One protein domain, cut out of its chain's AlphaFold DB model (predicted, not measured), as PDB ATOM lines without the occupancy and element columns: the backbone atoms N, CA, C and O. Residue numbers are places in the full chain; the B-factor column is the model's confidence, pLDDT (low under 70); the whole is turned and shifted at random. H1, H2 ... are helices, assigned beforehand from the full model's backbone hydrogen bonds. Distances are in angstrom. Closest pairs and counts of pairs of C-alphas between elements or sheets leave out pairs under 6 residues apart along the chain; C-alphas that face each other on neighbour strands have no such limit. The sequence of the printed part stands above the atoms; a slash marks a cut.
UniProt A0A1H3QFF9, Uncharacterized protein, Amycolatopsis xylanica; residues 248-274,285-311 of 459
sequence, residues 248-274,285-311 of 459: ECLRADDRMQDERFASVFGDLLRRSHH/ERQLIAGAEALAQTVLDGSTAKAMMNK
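Overview. This is residues 248 to 274 and 285 to 311 of the 459 residues of an uncharacterized protein of Amycolatopsis xylanica (UniProt A0A1H3QFF9). Two longer helices, H3 and H4, cross near their middles as an X and form the core. Short H1 and H2 lie along one side of it, and H5 sits by the late ends of H3 and H4. The printed part has 54 residues, 45 of them in five named helices, H1 to H5 in order along the chain, with no named strand; its class is all helix, and it is compact, with a radius of gyration of the C-alphas of 10.7 A and spans of 28 by 26 by 15 A.

Along the chain. H1, residues 248 to 252, begins at C-alpha 248 (-37.977, -46.181, -47.175). H2 is residues 254 to 257. H3, residues 259 to 271, measures 18.0 A from first to last C-alpha, and H4, residues 285 to 300, 21.7 A. H5, residues 305 to 311, ends at C-alpha 311 (-42.391, -42.447, -60.422).

Arrangement. H3 and H4 touch at a steep tilt of 57 degrees, the same way; their closest C-alphas, Phe 265 and Ala 292, are 5.0 A apart. H1 only just touches H4, at its residues 295 to 299 alone, with 3 pairs of C-alphas within 8 A, the closest Leu 250 and Val 299 at 6.7 A. H2 and H3 only just touch, only at the corner, with 3 such pairs. H5 is close but not clearly touching H3. Every O i to N i+4 pair is within hydrogen-bond range in H1, H3, H4 and H5; H2 is too short for one.

Size, cuts and confidence. Residues 275 to 284 are not printed; C-alphas 274 and 285 are 20.3 A apart. Residues 272 to 274 have pLDDT under 70.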
ATOM      1  N   GLU A 248     -38.428 -45.495 -48.385       92.19
ATOM      2  CA  GLU A 248     -37.977 -46.181 -47.175       92.19
ATOM      3  C   GLU A 248     -37.401 -45.201 -46.156       92.19
ATOM      4  O   GLU A 248     -37.735 -45.299 -44.978       92.19
ATOM      5  N   CYS A 249     -36.624 -44.210 -46.601       93.56
ATOM      6  CA  CYS A 249     -36.123 -43.139 -45.742       93.56
ATOM      7  C   CYS A 249     -37.266 -42.345 -45.086       93.56
ATOM      8  O   CYS A 249     -37.221 -42.113 -43.881       93.56
ATOM      9  N   LEU A 250     -38.317 -41.997 -45.840       94.19
ATOM     10  CA  LEU A 250     -39.506 -41.344 -45.284       94.19
ATOM     11  C   LEU A 250     -40.198 -42.215 -44.227       94.19
ATOM     12  O   LEU A 250     -40.585 -41.712 -43.175       94.19
ATOM     13  N   ARG A 251     -40.398 -43.506 -44.516       90.62
ATOM     14  CA  ARG A 251     -41.132 -44.422 -43.625       90.62
ATOM     15  C   ARG A 251     -40.344 -44.817 -42.378       90.62
ATOM     16  O   ARG A 251     -40.967 -45.156 -41.378       90.62
ATOM     17  N   ALA A 252     -39.017 -44.794 -42.445       91.31
ATOM     18  CA  ALA A 252     -38.135 -45.126 -41.330       91.31
ATOM     19  C   ALA A 252     -37.887 -43.948 -40.370       91.31
ATOM     20  O   ALA A 252     -37.288 -44.148 -39.317       91.31
ATOM     21  N   ASP A 253     -38.302 -42.727 -40.718       93.62
ATOM     22  CA  ASP A 253     -38.137 -41.570 -39.840       93.62
ATOM     23  C   ASP A 253     -39.240 -41.539 -38.771       93.62
ATOM     24  O   ASP A 253     -40.385 -41.174 -39.047       93.62
ATOM     25  N   ASP A 254     -38.893 -41.894 -37.532       92.56
ATOM     26  CA  ASP A 254     -39.828 -41.954 -36.398       92.56
ATOM     27  C   ASP A 254     -40.564 -40.629 -36.148       92.56
ATOM     28  O   ASP A 254     -41.694 -40.624 -35.650       92.56
ATOM     29  N   ARG A 255     -39.978 -39.488 -36.539       94.06
ATOM     30  CA  ARG A 255     -40.628 -38.175 -36.397       94.06
ATOM     31  C   ARG A 255     -41.871 -38.066 -37.272       94.06
ATOM     32  O   ARG A 255     -42.767 -37.301 -36.947       94.06
ATOM     33  N   MET A 256     -41.988 -38.859 -38.336       93.38
ATOM     34  CA  MET A 256     -43.193 -38.916 -39.168       93.38
ATOM     35  C   MET A 256     -44.390 -39.595 -38.483       93.38
ATOM     36  O   MET A 256     -45.478 -39.636 -39.066       93.38
ATOM     37  N   GLN A 257     -44.212 -40.122 -37.268       88.38
ATOM     38  CA  GLN A 257     -45.313 -40.531 -36.393       88.38
ATOM     39  C   GLN A 257     -45.862 -39.364 -35.554       88.38
ATOM     40  O   GLN A 257     -46.971 -39.470 -35.031       88.38
ATOM     41  N   ASP A 258     -45.125 -38.252 -35.447       91.56
ATOM     42  CA  ASP A 258     -45.595 -37.020 -34.815       91.56
ATOM     43  C   ASP A 258     -46.411 -36.175 -35.806       91.56
ATOM     44  O   ASP A 258     -45.956 -35.823 -36.897       91.56
ATOM     45  N   GLU A 259     -47.636 -35.824 -35.410       93.19
ATOM     46  CA  GLU A 259     -48.573 -35.086 -36.262       93.19
ATOM     47  C   GLU A 259     -48.065 -33.679 -36.608       93.19
ATOM     48  O   GLU A 259     -48.284 -33.205 -37.726       93.19
ATOM     49  N   ARG A 260     -47.361 -33.000 -35.691       92.56
ATOM     50  CA  ARG A 260     -46.849 -31.648 -35.958       92.56
ATOM     51  C   ARG A 260     -45.745 -31.703 -37.002       92.56
ATOM     52  O   ARG A 260     -45.787 -30.943 -37.970       92.56
ATOM     53  N   PHE A 261     -44.798 -32.624 -36.837       94.19
ATOM     54  CA  PHE A 261     -43.720 -32.835 -37.796       94.19
ATOM     55  C   PHE A 261     -44.265 -33.249 -39.169       94.19
ATOM     56  O   PHE A 261     -43.930 -32.620 -40.175       94.19
ATOM     57  N   ALA A 262     -45.169 -34.234 -39.220       93.19
ATOM     58  CA  ALA A 262     -45.790 -34.686 -40.465       93.19
ATOM     59  C   ALA A 262     -46.570 -33.562 -41.168       93.19
ATOM     60  O   ALA A 262     -46.473 -33.420 -42.390       93.19
ATOM     61  N   SER A 263     -47.292 -32.723 -40.416       92.31
ATOM     62  CA  SER A 263     -48.022 -31.583 -40.975       92.31
ATOM     63  C   SER A 263     -47.078 -30.556 -41.594       92.31
ATOM     64  O   SER A 263     -47.336 -30.100 -42.709       92.31
ATOM     65  N   VAL A 264     -45.986 -30.197 -40.909       92.44
ATOM     66  CA  VAL A 264     -44.995 -29.243 -41.434       92.44
ATOM     67  C   VAL A 264     -44.291 -29.808 -42.660       92.44
ATOM     68  O   VAL A 264     -44.203 -29.127 -43.680       92.44
ATOM     69  N   PHE A 265     -43.875 -31.073 -42.615       94.00
ATOM     70  CA  PHE A 265     -43.327 -31.768 -43.776       94.00
ATOM     71  C   PHE A 265     -44.306 -31.742 -44.963       94.00
ATOM     72  O   PHE A 265     -43.940 -31.343 -46.068       94.00
ATOM     73  N   GLY A 266     -45.578 -32.086 -44.739       91.19
ATOM     74  CA  GLY A 266     -46.618 -32.051 -45.768       91.19
ATOM     75  C   GLY A 266     -46.865 -30.649 -46.341       91.19
ATOM     76  O   GLY A 266     -47.070 -30.501 -47.550       91.19
ATOM     77  N   ASP A 267     -46.802 -29.609 -45.508       88.88
ATOM     78  CA  ASP A 267     -46.870 -28.215 -45.953       88.88
ATOM     79  C   ASP A 267     -45.676 -27.841 -46.837       88.88
ATOM     80  O   ASP A 267     -45.875 -27.235 -47.891       88.88
ATOM     81  N   LEU A 268     -44.459 -28.252 -46.476       88.81
ATOM     82  CA  LEU A 268     -43.253 -28.023 -47.279       88.81
ATOM     83  C   LEU A 268     -43.336 -28.713 -48.646       88.81
ATOM     84  O   LEU A 268     -43.058 -28.086 -49.672       88.81
ATOM     85  N   LEU A 269     -43.816 -29.962 -48.689       87.88
ATOM     86  CA  LEU A 269     -44.036 -30.682 -49.948       87.88
ATOM     87  C   LEU A 269     -44.956 -29.904 -50.902       87.88
ATOM     88  O   LEU A 269     -44.703 -29.867 -52.110       87.88
ATOM     89  N   ARG A 270     -46.000 -29.251 -50.374       82.06
ATOM     90  CA  ARG A 270     -46.922 -28.405 -51.152       82.06
ATOM     91  C   ARG A 270     -46.312 -27.058 -51.541       82.06
ATOM     92  O   ARG A 270     -46.530 -26.591 -52.659       82.06
ATOM     93  N   ARG A 271     -45.553 -26.439 -50.631       76.06
ATOM     94  CA  ARG A 271     -44.923 -25.117 -50.799       76.06
ATOM     95  C   ARG A 271     -43.739 -25.103 -51.758       76.06
ATOM     96  O   ARG A 271     -43.390 -24.025 -52.223       76.06
ATOM     97  N   SER A 272     -43.217 -26.261 -52.170       59.19
ATOM     98  CA  SER A 272     -42.286 -26.369 -53.311       59.19
ATOM     99  C   SER A 272     -42.793 -25.696 -54.610       59.19
ATOM    100  O   SER A 272     -42.031 -25.536 -55.560       59.19
ATOM    101  N   HIS A 273     -44.056 -25.243 -54.644       46.53
ATOM    102  CA  HIS A 273     -44.639 -24.433 -55.711       46.53
ATOM    103  C   HIS A 273     -44.772 -22.923 -55.439       46.53
ATOM    104  O   HIS A 273     -44.826 -22.174 -56.413       46.53
ATOM    105  N   HIS A 274     -44.799 -22.438 -54.192       40.34
ATOM    106  CA  HIS A 274     -45.023 -21.021 -53.872       40.34
ATOM    107  C   HIS A 274     -44.149 -20.586 -52.691       40.34
ATOM    108  O   HIS A 274     -44.404 -20.952 -51.545       40.34
ATOM    109  N   GLU A 285     -40.038 -24.434 -33.036       82.69
ATOM    110  CA  GLU A 285     -40.610 -24.398 -34.380       82.69
ATOM    111  C   GLU A 285     -39.523 -24.324 -35.458       82.69
ATOM    112  O   GLU A 285     -39.633 -24.994 -36.486       82.69
ATOM    113  N   ARG A 286     -38.437 -23.571 -35.226       83.50
ATOM    114  CA  ARG A 286     -37.291 -23.527 -36.153       83.50
ATOM    115  C   ARG A 286     -36.614 -24.882 -36.291       83.50
ATOM    116  O   ARG A 286     -36.305 -25.278 -37.413       83.50
ATOM    117  N   GLN A 287     -36.387 -25.594 -35.187       87.44
ATOM    118  CA  GLN A 287     -35.770 -26.924 -35.226       87.44
ATOM    119  C   GLN A 287     -36.673 -27.947 -35.919       87.44
ATOM    120  O   GLN A 287     -36.194 -28.736 -36.737       87.44
ATOM    121  N   LEU A 288     -37.978 -27.906 -35.640       90.06
ATOM    122  CA  LEU A 288     -38.962 -28.768 -36.289       90.06
ATOM    123  C   LEU A 288     -39.002 -28.522 -37.803       90.06
ATOM    124  O   LEU A 288     -38.921 -29.477 -38.579       90.06
ATOM    125  N   ILE A 289     -39.061 -27.255 -38.227       90.81
ATOM    126  CA  ILE A 289     -39.048 -26.880 -39.647       90.81
ATOM    127  C   ILE A 289     -37.736 -27.295 -40.306       90.81
ATOM    128  O   ILE A 289     -37.783 -27.966 -41.331       90.81
ATOM    129  N   ALA A 290     -36.583 -26.991 -39.708       90.56
ATOM    130  CA  ALA A 290     -35.284 -27.373 -40.263       90.56
ATOM    131  C   ALA A 290     -35.151 -28.899 -40.425       90.56
ATOM    132  O   ALA A 290     -34.635 -29.384 -41.431       90.56
ATOM    133  N   GLY A 291     -35.660 -29.672 -39.459       93.25
ATOM    134  CA  GLY A 291     -35.696 -31.132 -39.537       93.25
ATOM    135  C   GLY A 291     -36.594 -31.653 -40.663       93.25
ATOM    136  O   GLY A 291     -36.198 -32.575 -41.379       93.25
ATOM    137  N   ALA A 292     -37.778 -31.059 -40.834       94.19
ATOM    138  CA  ALA A 292     -38.713 -31.408 -41.900       94.19
ATOM    139  C   ALA A 292     -38.200 -30.983 -43.287       94.19
ATOM    140  O   ALA A 292     -38.350 -31.738 -44.246       94.19
ATOM    141  N   GLU A 293     -37.549 -29.823 -43.399       93.19
ATOM    142  CA  GLU A 293     -36.893 -29.342 -44.622       93.19
ATOM    143  C   GLU A 293     -35.744 -30.257 -45.039       93.19
ATOM    144  O   GLU A 293     -35.667 -30.639 -46.206       93.19
ATOM    145  N   ALA A 294     -34.890 -30.661 -44.096       93.56
ATOM    146  CA  ALA A 294     -33.805 -31.598 -44.369       93.56
ATOM    147  C   ALA A 294     -34.345 -32.932 -44.909       93.56
ATOM    148  O   ALA A 294     -33.874 -33.412 -45.941       93.56
ATOM    149  N   LEU A 295     -35.382 -33.493 -44.271       95.50
ATOM    150  CA  LEU A 295     -36.020 -34.721 -44.749       95.50
ATOM    151  C   LEU A 295     -36.672 -34.518 -46.124       95.50
ATOM    152  O   LEU A 295     -36.516 -35.357 -47.009       95.50
ATOM    153  N   ALA A 296     -37.374 -33.401 -46.340       93.69
ATOM    154  CA  ALA A 296     -38.009 -33.099 -47.621       93.69
ATOM    155  C   ALA A 296     -36.972 -32.978 -48.741       93.69
ATOM    156  O   ALA A 296     -37.188 -33.517 -49.825       93.69
ATOM    157  N   GLN A 297     -35.828 -32.347 -48.475       91.69
ATOM    158  CA  GLN A 297     -34.729 -32.244 -49.427       91.69
ATOM    159  C   GLN A 297     -34.159 -33.623 -49.781       91.69
ATOM    160  O   GLN A 297     -33.941 -33.897 -50.960       91.69
ATOM    161  N   THR A 298     -33.972 -34.504 -48.794       93.12
ATOM    162  CA  THR A 298     -33.511 -35.885 -49.014       93.12
ATOM    163  C   THR A 298     -34.514 -36.707 -49.825       93.12
ATOM    164  O   THR A 298     -34.136 -37.390 -50.775       93.12
ATOM    165  N   VAL A 299     -35.800 -36.640 -49.480       93.62
ATOM    166  CA  VAL A 299     -36.834 -37.484 -50.096       93.62
ATOM    167  C   VAL A 299     -37.250 -36.969 -51.478       93.62
ATOM    168  O   VAL A 299     -37.574 -37.765 -52.360       93.62
ATOM    169  N   LEU A 300     -37.250 -35.653 -51.701       91.69
ATOM    170  CA  LEU A 300     -37.594 -35.076 -53.001       91.69
ATOM    171  C   LEU A 300     -36.407 -35.004 -53.955       91.69
ATOM    172  O   LEU A 300     -36.622 -35.153 -55.158       91.69
ATOM    173  N   ASP A 301     -35.190 -34.785 -53.445       90.00
ATOM    174  CA  ASP A 301     -33.952 -34.727 -54.234       90.00
ATOM    175  C   ASP A 301     -34.094 -33.800 -55.460       90.00
ATOM    176  O   ASP A 301     -33.970 -34.189 -56.622       90.00
ATOM    177  N   GLY A 302     -34.522 -32.561 -55.197       85.81
ATOM    178  CA  GLY A 302     -34.769 -31.547 -56.229       85.81
ATOM    179  C   GLY A 302     -36.005 -31.782 -57.110       85.81
ATOM    180  O   GLY A 302     -36.266 -30.993 -58.019       85.81
ATOM    181  N   SER A 303     -36.787 -32.838 -56.869       89.44
ATOM    182  CA  SER A 303     -38.056 -33.097 -57.554       89.44
ATOM    183  C   SER A 303     -39.253 -32.459 -56.839       89.44
ATOM    184  O   SER A 303     -39.155 -31.965 -55.722       89.44
ATOM    185  N   THR A 304     -40.426 -32.494 -57.472       90.44
ATOM    186  CA  THR A 304     -41.689 -32.130 -56.804       90.44
ATOM    187  C   THR A 304     -42.332 -33.366 -56.188       90.44
ATOM    188  O   THR A 304     -42.153 -34.479 -56.690       90.44
ATOM    189  N   ALA A 305     -43.171 -33.187 -55.164       89.94
ATOM    190  CA  ALA A 305     -43.943 -34.290 -54.584       89.94
ATOM    191  C   ALA A 305     -44.776 -35.034 -55.644       89.94
ATOM    192  O   ALA A 305     -44.811 -36.263 -55.674       89.94
ATOM    193  N   LYS A 306     -45.392 -34.299 -56.579       90.31
ATOM    194  CA  LYS A 306     -46.158 -34.881 -57.693       90.31
ATOM    195  C   LYS A 306     -45.280 -35.712 -58.631       90.31
ATOM    196  O   LYS A 306     -45.684 -36.800 -59.043       90.31
ATOM    197  N   ALA A 307     -44.097 -35.208 -58.984       90.94
ATOM    198  CA  ALA A 307     -43.156 -35.940 -59.823       90.94
ATOM    199  C   ALA A 307     -42.669 -37.215 -59.123       90.94
ATOM    200  O   ALA A 307     -42.692 -38.275 -59.742       90.94
ATOM    201  N   MET A 308     -42.338 -37.137 -57.830       91.50
ATOM    202  CA  MET A 308     -41.965 -38.291 -57.009       91.50
ATOM    203  C   MET A 308     -43.081 -39.347 -56.973       91.50
ATOM    204  O   MET A 308     -42.846 -40.496 -57.338       91.50
ATOM    205  N   MET A 309     -44.319 -38.957 -56.654       92.25
ATOM    206  CA  MET A 309     -45.472 -39.871 -56.645       92.25
ATOM    207  C   MET A 309     -45.723 -40.532 -58.006       92.25
ATOM    208  O   MET A 309     -46.093 -41.701 -58.076       92.25
ATOM    209  N   ASN A 310     -45.509 -39.814 -59.112       92.06
ATOM    210  CA  ASN A 310     -45.670 -40.393 -60.445       92.06
ATOM    211  C   ASN A 310     -44.641 -41.488 -60.754       92.06
ATOM    212  O   ASN A 310     -44.993 -42.435 -61.458       92.06
ATOM    213  N   LYS A 311     -43.424 -41.422 -60.197       93.50
ATOM    214  CA  LYS A 311     -42.391 -42.447 -60.422       93.50
ATOM    215  C   LYS A 311     -42.777 -43.834 -59.888       93.50
ATOM    216  O   LYS A 311     -42.235 -44.823 -60.366       93.50
TER     217      LYS A 311